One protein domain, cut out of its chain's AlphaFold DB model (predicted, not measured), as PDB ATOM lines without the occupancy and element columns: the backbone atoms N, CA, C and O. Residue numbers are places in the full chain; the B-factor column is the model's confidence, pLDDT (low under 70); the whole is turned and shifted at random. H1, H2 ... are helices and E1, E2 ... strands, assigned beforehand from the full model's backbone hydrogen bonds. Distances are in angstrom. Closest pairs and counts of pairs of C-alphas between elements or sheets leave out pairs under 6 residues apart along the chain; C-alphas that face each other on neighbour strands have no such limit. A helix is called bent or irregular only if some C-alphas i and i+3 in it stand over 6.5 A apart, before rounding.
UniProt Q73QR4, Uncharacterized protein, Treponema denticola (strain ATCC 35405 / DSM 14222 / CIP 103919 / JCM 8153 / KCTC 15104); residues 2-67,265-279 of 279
ATOM      1  N   LYS A   2       8.428 -43.927  43.437       41.41
ATOM      2  CA  LYS A   2       7.116 -43.274  43.191       41.41
ATOM      3  C   LYS A   2       6.854 -41.978  43.985       41.41
ATOM      4  O   LYS A   2       6.031 -41.186  43.560       41.41
ATOM      5  N   LYS A   3       7.563 -41.727  45.096       37.91
ATOM      6  CA  LYS A   3       7.354 -40.528  45.938       37.91
ATOM      7  C   LYS A   3       7.982 -39.242  45.373       37.91
ATOM      8  O   LYS A   3       7.501 -38.163  45.679       37.91
ATOM      9  N   GLY A   4       9.017 -39.349  44.531       38.50
ATOM     10  CA  GLY A   4       9.683 -38.181  43.930       38.50
ATOM     11  C   GLY A   4       8.871 -37.520  42.812       38.50
ATOM     12  O   GLY A   4       8.844 -36.301  42.712       38.50
ATOM     13  N   ILE A   5       8.141 -38.313  42.022       47.47
ATOM     14  CA  ILE A   5       7.340 -37.822  40.888       47.47
ATOM     15  C   ILE A   5       6.113 -37.034  41.378       47.47
ATOM     16  O   ILE A   5       5.774 -36.000  40.809       47.47
ATOM     17  N   THR A   6       5.483 -37.464  42.478       45.81
ATOM     18  CA  THR A   6       4.323 -36.770  43.063       45.81
ATOM     19  C   THR A   6       4.694 -35.402  43.641       45.81
ATOM     20  O   THR A   6       3.926 -34.458  43.500       45.81
ATOM     21  N   VAL A   7       5.882 -35.262  44.241       52.16
ATOM     22  CA  VAL A   7       6.354 -33.978  44.794       52.16
ATOM     23  C   VAL A   7       6.665 -32.976  43.679       52.16
ATOM     24  O   VAL A   7       6.295 -31.813  43.802       52.16
ATOM     25  N   ILE A   8       7.262 -33.428  42.571       55.03
ATOM     26  CA  ILE A   8       7.545 -32.582  41.401       55.03
ATOM     27  C   ILE A   8       6.241 -32.095  40.757       55.03
ATOM     28  O   ILE A   8       6.104 -30.908  40.486       55.03
ATOM     29  N   LEU A   9       5.247 -32.974  40.586       47.97
ATOM     30  CA  LEU A   9       3.938 -32.604  40.031       47.97
ATOM     31  C   LEU A   9       3.181 -31.597  40.908       47.97
ATOM     32  O   LEU A   9       2.602 -30.652  40.377       47.97
ATOM     33  N   VAL A  10       3.220 -31.758  42.235       53.28
ATOM     34  CA  VAL A  10       2.607 -30.801  43.170       53.28
ATOM     35  C   VAL A  10       3.334 -29.457  43.133       53.28
ATOM     36  O   VAL A  10       2.668 -28.429  43.107       53.28
ATOM     37  N   TYR A  11       4.670 -29.440  43.049       51.38
ATOM     38  CA  TYR A  11       5.440 -28.198  42.902       51.38
ATOM     39  C   TYR A  11       5.173 -27.500  41.563       51.38
ATOM     40  O   TYR A  11       5.020 -26.282  41.535       51.38
ATOM     41  N   CYS A  12       5.056 -28.249  40.463       50.03
ATOM     42  CA  CYS A  12       4.697 -27.701  39.154       50.03
ATOM     43  C   CYS A  12       3.282 -27.104  39.150       50.03
ATOM     44  O   CYS A  12       3.097 -26.017  38.611       50.03
ATOM     45  N   LEU A  13       2.306 -27.758  39.793       51.12
ATOM     46  CA  LEU A  13       0.948 -27.227  39.976       51.12
ATOM     47  C   LEU A  13       0.931 -25.981  40.874       51.12
ATOM     48  O   LEU A  13       0.244 -25.017  40.553       51.12
ATOM     49  N   LEU A  14       1.717 -25.956  41.955       46.62
ATOM     50  CA  LEU A  14       1.823 -24.791  42.842       46.62
ATOM     51  C   LEU A  14       2.489 -23.595  42.144       46.62
ATOM     52  O   LEU A  14       2.022 -22.470  42.289       46.62
ATOM     53  N   LEU A  15       3.529 -23.826  41.337       48.56
ATOM     54  CA  LEU A  15       4.181 -22.787  40.529       48.56
ATOM     55  C   LEU A  15       3.247 -22.237  39.435       48.56
ATOM     56  O   LEU A  15       3.223 -21.026  39.210       48.56
ATOM     57  N   LEU A  16       2.428 -23.091  38.811       44.97
ATOM     58  CA  LEU A  16       1.380 -22.684  37.860       44.97
ATOM     59  C   LEU A  16       0.278 -21.841  38.525       44.97
ATOM     60  O   LEU A  16      -0.211 -20.884  37.932       44.97
ATOM     61  N   VAL A  17      -0.091 -22.153  39.771       44.62
ATOM     62  CA  VAL A  17      -1.086 -21.384  40.541       44.62
ATOM     63  C   VAL A  17      -0.504 -20.066  41.076       44.62
ATOM     64  O   VAL A  17      -1.186 -19.047  41.092       44.62
ATOM     65  N   CYS A  18       0.771 -20.021  41.467       48.00
ATOM     66  CA  CYS A  18       1.397 -18.779  41.936       48.00
ATOM     67  C   CYS A  18       1.688 -17.781  40.800       48.00
ATOM     68  O   CYS A  18       1.588 -16.572  41.012       48.00
ATOM     69  N   THR A  19       2.010 -18.265  39.597       50.88
ATOM     70  CA  THR A  19       2.176 -17.415  38.399       50.88
ATOM     71  C   THR A  19       0.836 -16.915  37.851       50.88
ATOM     72  O   THR A  19       0.767 -15.802  37.320       50.88
ATOM     73  N   SER A  20      -0.257 -17.664  38.056       53.94
ATOM     74  CA  SER A  20      -1.602 -17.238  37.659       53.94
ATOM     75  C   SER A  20      -2.178 -16.136  38.558       53.94
ATOM     76  O   SER A  20      -2.836 -15.239  38.049       53.94
ATOM     77  N   CYS A  21      -1.884 -16.103  39.865       60.03
ATOM     78  CA  CYS A  21      -2.402 -15.050  40.757       60.03
ATOM     79  C   CYS A  21      -1.817 -13.651  40.486       60.03
ATOM     80  O   CYS A  21      -2.533 -12.654  40.598       60.03
ATOM     81  N   ALA A  22      -0.527 -13.557  40.145       63.97
ATOM     82  CA  ALA A  22       0.108 -12.277  39.814       63.97
ATOM     83  C   ALA A  22      -0.375 -11.753  38.454       63.97
ATOM     84  O   ALA A  22      -0.738 -10.585  38.337       63.97
ATOM     85  N   SER A  23      -0.461 -12.630  37.451       66.94
ATOM     86  CA  SER A  23      -0.994 -12.281  36.129       66.94
ATOM     87  C   SER A  23      -2.479 -11.896  36.178       66.94
ATOM     88  O   SER A  23      -2.854 -10.913  35.542       66.94
ATOM     89  N   LEU A  24      -3.307 -12.565  36.995       69.06
ATOM     90  CA  LEU A  24      -4.703 -12.157  37.228       69.06
ATOM     91  C   LEU A  24      -4.798 -10.784  37.909       69.06
ATOM     92  O   LEU A  24      -5.611  -9.951  37.523       69.06
ATOM     93  N   GLY A  25      -3.962 -10.544  38.925       72.50
ATOM     94  CA  GLY A  25      -3.943  -9.277  39.654       72.50
ATOM     95  C   GLY A  25      -3.563  -8.091  38.767       72.50
ATOM     96  O   GLY A  25      -4.172  -7.030  38.866       72.50
ATOM     97  N   ILE A  26      -2.616  -8.292  37.851       77.19
ATOM     98  CA  ILE A  26      -2.197  -7.285  36.867       77.19
ATOM     99  C   ILE A  26      -3.255  -7.107  35.781       77.19
ATOM    100  O   ILE A  26      -3.508  -5.986  35.352       77.19
ATOM    101  N   TRP A  27      -3.930  -8.181  35.371       76.00
ATOM    102  CA  TRP A  27      -5.060  -8.077  34.450       76.00
ATOM    103  C   TRP A  27      -6.206  -7.232  35.030       76.00
ATOM    104  O   TRP A  27      -6.822  -6.455  34.307       76.00
ATOM    105  N   MET A  28      -6.459  -7.331  36.340       80.19
ATOM    106  CA  MET A  28      -7.520  -6.576  37.020       80.19
ATOM    107  C   MET A  28      -7.134  -5.143  37.412       80.19
ATOM    108  O   MET A  28      -7.996  -4.265  37.413       80.19
ATOM    109  N   HIS A  29      -5.874  -4.901  37.785       80.12
ATOM    110  CA  HIS A  29      -5.437  -3.632  38.387       80.12
ATOM    111  C   HIS A  29      -4.335  -2.906  37.602       80.12
ATOM    112  O   HIS A  29      -3.846  -1.871  38.056       80.12
ATOM    113  N   GLY A  30      -3.936  -3.426  36.441       82.25
ATOM    114  CA  GLY A  30      -2.842  -2.876  35.647       82.25
ATOM    115  C   GLY A  30      -1.521  -2.849  36.418       82.25
ATOM    116  O   GLY A  30      -1.273  -3.652  37.320       82.25
ATOM    117  N   GLU A  31      -0.667  -1.886  36.086       81.88
ATOM    118  CA  GLU A  31       0.627  -1.678  36.737       81.88
ATOM    119  C   GLU A  31       0.508  -1.247  38.214       81.88
ATOM    120  O   GLU A  31       1.426  -1.460  39.007       81.88
ATOM    121  N   GLN A  32      -0.654  -0.722  38.623       88.69
ATOM    122  CA  GLN A  32      -0.921  -0.325  40.011       88.69
ATOM    123  C   GLN A  32      -1.019  -1.520  40.969       88.69
ATOM    124  O   GLN A  32      -0.887  -1.340  42.179       88.69
ATOM    125  N   TYR A  33      -1.169  -2.748  40.453       88.56
ATOM    126  CA  TYR A  33      -1.110  -3.983  41.247       88.56
ATOM    127  C   TYR A  33       0.133  -4.059  42.150       88.56
ATOM    128  O   TYR A  33       0.102  -4.677  43.217       88.56
ATOM    129  N   PHE A  34       1.236  -3.449  41.721       90.31
ATOM    130  CA  PHE A  34       2.514  -3.510  42.414       90.31
ATOM    131  C   PHE A  34       2.682  -2.475  43.531       90.31
ATOM    132  O   PHE A  34       3.603  -2.611  44.334       90.31
ATOM    133  N   VAL A  35       1.808  -1.471  43.638       92.44
ATOM    134  CA  VAL A  35       1.905  -0.469  44.707       92.44
ATOM    135  C   VAL A  35       1.726  -1.142  46.073       92.44
ATOM    136  O   VAL A  35       0.814  -1.934  46.296       92.44
ATOM    137  N   GLY A  36       2.642  -0.857  47.000       91.31
ATOM    138  CA  GLY A  36       2.710  -1.467  48.328       91.31
ATOM    139  C   GLY A  36       3.393  -2.841  48.385       91.31
ATOM    140  O   GLY A  36       3.627  -3.336  49.493       91.31
ATOM    141  N   LYS A  37       3.739  -3.440  47.235       93.31
ATOM    142  CA  LYS A  37       4.503  -4.697  47.137       93.31
ATOM    143  C   LYS A  37       6.011  -4.456  47.205       93.31
ATOM    144  O   LYS A  37       6.469  -3.323  47.356       93.31
ATOM    145  N   THR A  38       6.786  -5.535  47.140       93.50
ATOM    146  CA  THR A  38       8.251  -5.503  47.215       93.50
ATOM    147  C   THR A  38       8.896  -5.597  45.834       93.50
ATOM    148  O   THR A  38       8.279  -6.067  44.880       93.50
ATOM    149  N   GLU A  39      10.175  -5.224  45.740       91.62
ATOM    150  CA  GLU A  39      11.004  -5.426  44.539       91.62
ATOM    151  C   GLU A  39      10.945  -6.882  44.037       91.62
ATOM    152  O   GLU A  39      10.811  -7.130  42.843       91.62
ATOM    153  N   ASN A  40      10.931  -7.857  44.953       91.31
ATOM    154  CA  ASN A  40      10.841  -9.280  44.614       91.31
ATOM    155  C   ASN A  40       9.556  -9.654  43.863       91.31
ATOM    156  O   ASN A  40       9.554 -10.629  43.116       91.31
ATOM    157  N   ASP A  41       8.458  -8.923  44.063       90.00
ATOM    158  CA  ASP A  41       7.208  -9.171  43.343       90.00
ATOM    159  C   ASP A  41       7.303  -8.709  41.882       90.00
ATOM    160  O   ASP A  41       6.786  -9.390  40.996       90.00
ATOM    161  N   LEU A  42       8.028  -7.613  41.619       89.12
ATOM    162  CA  LEU A  42       8.369  -7.179  40.261       89.12
ATOM    163  C   LEU A  42       9.329  -8.175  39.606       89.12
ATOM    164  O   LEU A  42       9.047  -8.644  38.507       89.12
ATOM    165  N   ILE A  43      10.390  -8.593  40.305       90.50
ATOM    166  CA  ILE A  43      11.361  -9.576  39.792       90.50
ATOM    167  C   ILE A  43      10.669 -10.878  39.377       90.50
ATOM    168  O   ILE A  43      10.964 -11.437  38.324       90.50
ATOM    169  N   LYS A  44       9.706 -11.360  40.172       88.31
ATOM    170  CA  LYS A  44       8.930 -12.564  39.836       88.31
ATOM    171  C   LYS A  44       8.074 -12.400  38.582       88.31
ATOM    172  O   LYS A  44       7.899 -13.372  37.858       88.31
ATOM    173  N   TYR A  45       7.510 -11.215  38.356       87.06
ATOM    174  CA  TYR A  45       6.645 -10.966  37.204       87.06
ATOM    175  C   TYR A  45       7.437 -10.698  35.918       87.06
ATOM    176  O   TYR A  45       7.100 -11.234  34.865       87.06
ATOM    177  N   PHE A  46       8.492  -9.889  36.003       88.19
ATOM    178  CA  PHE A  46       9.327  -9.513  34.860       88.19
ATOM    179  C   PHE A  46      10.427 -10.539  34.555       88.19
ATOM    180  O   PHE A  46      10.920 -10.599  33.431       88.19
ATOM    181  N   GLY A  47      10.779 -11.386  35.526       86.69
ATOM    182  CA  GLY A  47      11.770 -12.453  35.375       86.69
ATOM    183  C   GLY A  47      13.227 -11.980  35.432       86.69
ATOM    184  O   GLY A  47      14.118 -12.733  35.042       86.69
ATOM    185  N   ASP A  48      13.488 -10.751  35.883       87.69
ATOM    186  CA  ASP A  48      14.826 -10.166  36.033       87.69
ATOM    187  C   ASP A  48      14.873  -9.102  37.144       87.69
ATOM    188  O   ASP A  48      13.864  -8.822  37.782       87.69
ATOM    189  N   HIS A  49      16.053  -8.520  37.380       90.94
ATOM    190  CA  HIS A  49      16.292  -7.484  38.394       90.94
ATOM    191  C   HIS A  49      15.998  -6.043  37.936       90.94
ATOM    192  O   HIS A  49      16.193  -5.110  38.711       90.94
ATOM    193  N   GLY A  50      15.546  -5.851  36.700       89.69
ATOM    194  CA  GLY A  50      15.396  -4.547  36.071       89.69
ATOM    195  C   GLY A  50      16.722  -3.795  35.910       89.69
ATOM    196  O   GLY A  50      17.814  -4.346  36.072       89.69
ATOM    197  N   VAL A  51      16.623  -2.512  35.570       91.62
ATOM    198  CA  VAL A  51      17.756  -1.587  35.435       91.62
ATOM    199  C   VAL A  51      17.562  -0.422  36.403       91.62
ATOM    200  O   VAL A  51      16.572   0.300  36.311       91.62
ATOM    201  N   GLU A  52      18.495  -0.228  37.338       91.88
ATOM    202  CA  GLU A  52      18.448   0.899  38.278       91.88
ATOM    203  C   GLU A  52      18.701   2.228  37.544       91.88
ATOM    204  O   GLU A  52      19.680   2.379  36.811       91.88
ATOM    205  N   LEU A  53      17.808   3.200  37.742       90.00
ATOM    206  CA  LEU A  53      17.883   4.540  37.167       90.00
ATOM    207  C   LEU A  53      18.564   5.513  38.142       90.00
ATOM    208  O   LEU A  53      18.464   5.394  39.361       90.00
ATOM    209  N   SER A  54      19.236   6.532  37.610       79.50
ATOM    210  CA  SER A  54      20.121   7.439  38.361       79.50
ATOM    211  C   SER A  54      19.423   8.486  39.256       79.50
ATOM    212  O   SER A  54      20.088   9.393  39.753       79.50
ATOM    213  N   ASN A  55      18.106   8.407  39.477       63.28
ATOM    214  CA  ASN A  55      17.329   9.448  40.163       63.28
ATOM    215  C   ASN A  55      17.231   9.184  41.685       63.28
ATOM    216  O   ASN A  55      16.455   8.330  42.110       63.28
ATOM    217  N   LYS A  56      18.044   9.879  42.504       61.81
ATOM    218  CA  LYS A  56      18.305   9.526  43.922       61.81
ATOM    219  C   LYS A  56      18.132  10.658  44.951       61.81
ATOM    220  O   LYS A  56      19.013  10.849  45.784       61.81
ATOM    221  N   THR A  57      17.039  11.420  44.945       66.31
ATOM    222  CA  THR A  57      16.800  12.388  46.048       66.31
ATOM    223  C   THR A  57      15.627  12.037  46.962       66.31
ATOM    224  O   THR A  57      15.726  12.274  48.161       66.31
ATOM    225  N   GLU A  58      14.544  11.441  46.452       81.19
ATOM    226  CA  GLU A  58      13.322  11.179  47.244       81.19
ATOM    227  C   GLU A  58      13.075   9.690  47.571       81.19
ATOM    228  O   GLU A  58      12.402   9.365  48.562       81.19
ATOM    229  N   TYR A  59      13.635   8.795  46.753       86.38
ATOM    230  CA  TYR A  59      13.414   7.348  46.773       86.38
ATOM    231  C   TYR A  59      14.728   6.601  47.015       86.38
ATOM    232  O   TYR A  59      15.790   7.058  46.590       86.38
ATOM    233  N   ASP A  60      14.646   5.437  47.663       89.06
ATOM    234  CA  ASP A  60      15.816   4.597  47.940       89.06
ATOM    235  C   ASP A  60      16.359   3.976  46.646       89.06
ATOM    236  O   ASP A  60      17.571   3.840  46.472       89.06
ATOM    237  N   LYS A  61      15.450   3.601  45.731       90.00
ATOM    238  CA  LYS A  61      15.760   3.084  44.394       90.00
ATOM    239  C   LYS A  61      14.673   3.470  43.396       90.00
ATOM    240  O   LYS A  61      13.496   3.547  43.749       90.00
ATOM    241  N   VAL A  62      15.064   3.608  42.133       92.75
ATOM    242  CA  VAL A  62      14.140   3.614  40.996       92.75
ATOM    243  C   VAL A  62      14.627   2.563  40.011       92.75
ATOM    244  O   VAL A  62      15.783   2.612  39.603       92.75
ATOM    245  N   ILE A  63      13.784   1.591  39.671       93.56
ATOM    246  CA  ILE A  63      14.165   0.451  38.827       93.56
ATOM    247  C   ILE A  63      13.198   0.349  37.652       93.56
ATOM    248  O   ILE A  63      11.985   0.287  37.848       93.56
ATOM    249  N   ARG A  64      13.745   0.299  36.437       93.50
ATOM    250  CA  ARG A  64      12.995   0.035  35.211       93.50
ATOM    251  C   ARG A  64      12.889  -1.460  34.966       93.50
ATOM    252  O   ARG A  64      13.908  -2.131  34.824       93.50
ATOM    253  N   PHE A  65      11.669  -1.957  34.845       93.56
ATOM    254  CA  PHE A  65      11.379  -3.326  34.445       93.56
ATOM    255  C   PHE A  65      10.728  -3.350  33.063       93.56
ATOM    256  O   PHE A  65       9.931  -2.474  32.722       93.56
ATOM    257  N   CYS A  66      11.066  -4.353  32.255       92.31
ATOM    258  CA  CYS A  66      10.532  -4.500  30.908       92.31
ATOM    259  C   CYS A  66      10.357  -5.977  30.562       92.31
ATOM    260  O   CYS A  66      11.322  -6.732  30.551       92.31
ATOM    261  N   ASN A  67       9.135  -6.371  30.225       90.06
ATOM    262  CA  ASN A  67       8.835  -7.647  29.574       90.06
ATOM    263  C   ASN A  67       7.991  -7.428  28.311       90.06
ATOM    264  O   ASN A  67       7.266  -8.327  27.889       90.06
ATOM    265  N   ASP A 265       8.560   1.941  35.339       94.31
ATOM    266  CA  ASP A 265       9.508   2.469  36.310       94.31
ATOM    267  C   ASP A 265       8.892   2.332  37.704       94.31
ATOM    268  O   ASP A 265       7.828   2.884  37.998       94.31
ATOM    269  N   ALA A 266       9.547   1.556  38.565       93.56
ATOM    270  CA  ALA A 266       9.124   1.316  39.936       93.56
ATOM    271  C   ALA A 266       9.959   2.150  40.910       93.56
ATOM    272  O   ALA A 266      11.184   2.039  40.956       93.56
ATOM    273  N   TYR A 267       9.282   2.949  41.730       94.00
ATOM    274  CA  TYR A 267       9.892   3.812  42.738       94.00
ATOM    275  C   TYR A 267       9.779   3.131  44.099       94.00
ATOM    276  O   TYR A 267       8.673   2.837  44.563       94.00
ATOM    277  N   ILE A 268      10.916   2.867  44.740       92.81
ATOM    278  CA  ILE A 268      10.998   2.076  45.968       92.81
ATOM    279  C   ILE A 268      11.456   2.962  47.123       92.81
ATOM    280  O   ILE A 268      12.462   3.665  47.031       92.81
ATOM    281  N   LYS A 269      10.722   2.892  48.235       93.31
ATOM    282  CA  LYS A 269      11.051   3.553  49.499       93.31
ATOM    283  C   LYS A 269      10.692   2.644  50.667       93.31
ATOM    284  O   LYS A 269       9.622   2.038  50.673       93.31
ATOM    285  N   TYR A 270      11.585   2.516  51.642       91.88
ATOM    286  CA  TYR A 270      11.451   1.606  52.784       91.88
ATOM    287  C   TYR A 270      11.101   0.165  52.365       91.88
ATOM    288  O   TYR A 270      10.217  -0.471  52.942       91.88
ATOM    289  N   ASN A 271      11.785  -0.344  51.331       89.94
ATOM    290  CA  ASN A 271      11.589  -1.686  50.759       89.94
ATOM    291  C   ASN A 271      10.172  -1.961  50.201       89.94
ATOM    292  O   ASN A 271       9.772  -3.114  50.025       89.94
ATOM    293  N   LYS A 272       9.399  -0.909  49.917       94.31
ATOM    294  CA  LYS A 272       8.088  -1.004  49.274       94.31
ATOM    295  C   LYS A 272       8.032  -0.142  48.028       94.31
ATOM    296  O   LYS A 272       8.613   0.939  47.978       94.31
ATOM    297  N   ILE A 273       7.290  -0.616  47.039       93.88
ATOM    298  CA  ILE A 273       6.968   0.135  45.832       93.88
ATOM    299  C   ILE A 273       5.937   1.193  46.218       93.88
ATOM    300  O   ILE A 273       4.821   0.864  46.618       93.88
ATOM    301  N   VAL A 274       6.317   2.463  46.137       93.88
ATOM    302  CA  VAL A 274       5.448   3.593  46.500       93.88
ATOM    303  C   VAL A 274       4.764   4.216  45.291       93.88
ATOM    304  O   VAL A 274       3.747   4.886  45.443       93.88
ATOM    305  N   LYS A 275       5.302   3.979  44.093       92.56
ATOM    306  CA  LYS A 275       4.777   4.497  42.832       92.56
ATOM    307  C   LYS A 275       5.248   3.618  41.677       92.56
ATOM    308  O   LYS A 275       6.374   3.121  41.708       92.56
ATOM    309  N   ILE A 276       4.389   3.452  40.676       92.88
ATOM    310  CA  ILE A 276       4.726   2.857  39.381       92.88
ATOM    311  C   ILE A 276       4.335   3.836  38.275       92.88
ATOM    312  O   ILE A 276       3.224   4.368  38.292       92.88
ATOM    313  N   GLU A 277       5.235   4.045  37.317       90.88
ATOM    314  CA  GLU A 277       4.967   4.783  36.081       90.88
ATOM    315  C   GLU A 277       5.116   3.866  34.870       90.88
ATOM    316  O   GLU A 277       6.144   3.215  34.694       90.88
ATOM    317  N   LYS A 278       4.093   3.828  34.015       88.19
ATOM    318  CA  LYS A 278       4.154   3.130  32.731       88.19
ATOM    319  C   LYS A 278       4.898   3.992  31.707       88.19
ATOM    320  O   LYS A 278       4.657   5.197  31.657       88.19
ATOM    321  N   GLN A 279       5.777   3.373  30.920       82.69
ATOM    322  CA  GLN A 279       6.504   4.023  29.820       82.69
ATOM    323  C   GLN A 279       5.775   3.864  28.478       82.69
ATOM    324  O   GLN A 279       5.000   2.890  28.326       82.69
TER     325      GLN A 279
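This is residues 2 to 67 and 265 to 279 of the 279 residues of an uncharacterized protein of Treponema denticola (strain ATCC 35405 / DSM 14222 / CIP 103919 / JCM 8153 / KCTC 15104) (UniProt Q73QR4). One long helix, H1, sticks out by residues 2 to 17 from a small body, where its residues 30 to 34 and the short helix H2 pack on one face of a three-stranded sheet, in two layers. The 81 printed residues, mixed in class, run H1 H2 E1 E2 E3, with an antiparallel sheet E1 E2 E3. The whole is loose, radius of gyration of the C-alphas 15.6 A, spanning 56 by 25 by 22 A.

Find C-alpha 2 at (7.116, -43.274, 43.191); H1, residues 2 to 34, runs 40.0 A, irregular where C-alphas 28 and 31 are 9.5 A apart. Then come H2, 39 to 46; E1, 61 to 66; E2, 265 to 269; and E3, 272 to 278, ending at (4.154, 3.130, 32.731).

Beside E2, find N 63 and O 266 of E1 and E2, and N 267 and O 275 of the hairpin E2 and E3, each 2.9 A, within hydrogen-bond range. H1 touches H2 with residues 19 to 34 alone, closest C-alphas Ala 22 and Tyr 45, 7.2 A. O i to N i+4 pairs are within range throughout H2, 22 of 29 in H1.

Across the cut, C-alphas 67 and 265 are 12.2 A apart. H2 to E1 is a long link. Residues 2 to 24 and 55 to 57 have pLDDT under 70.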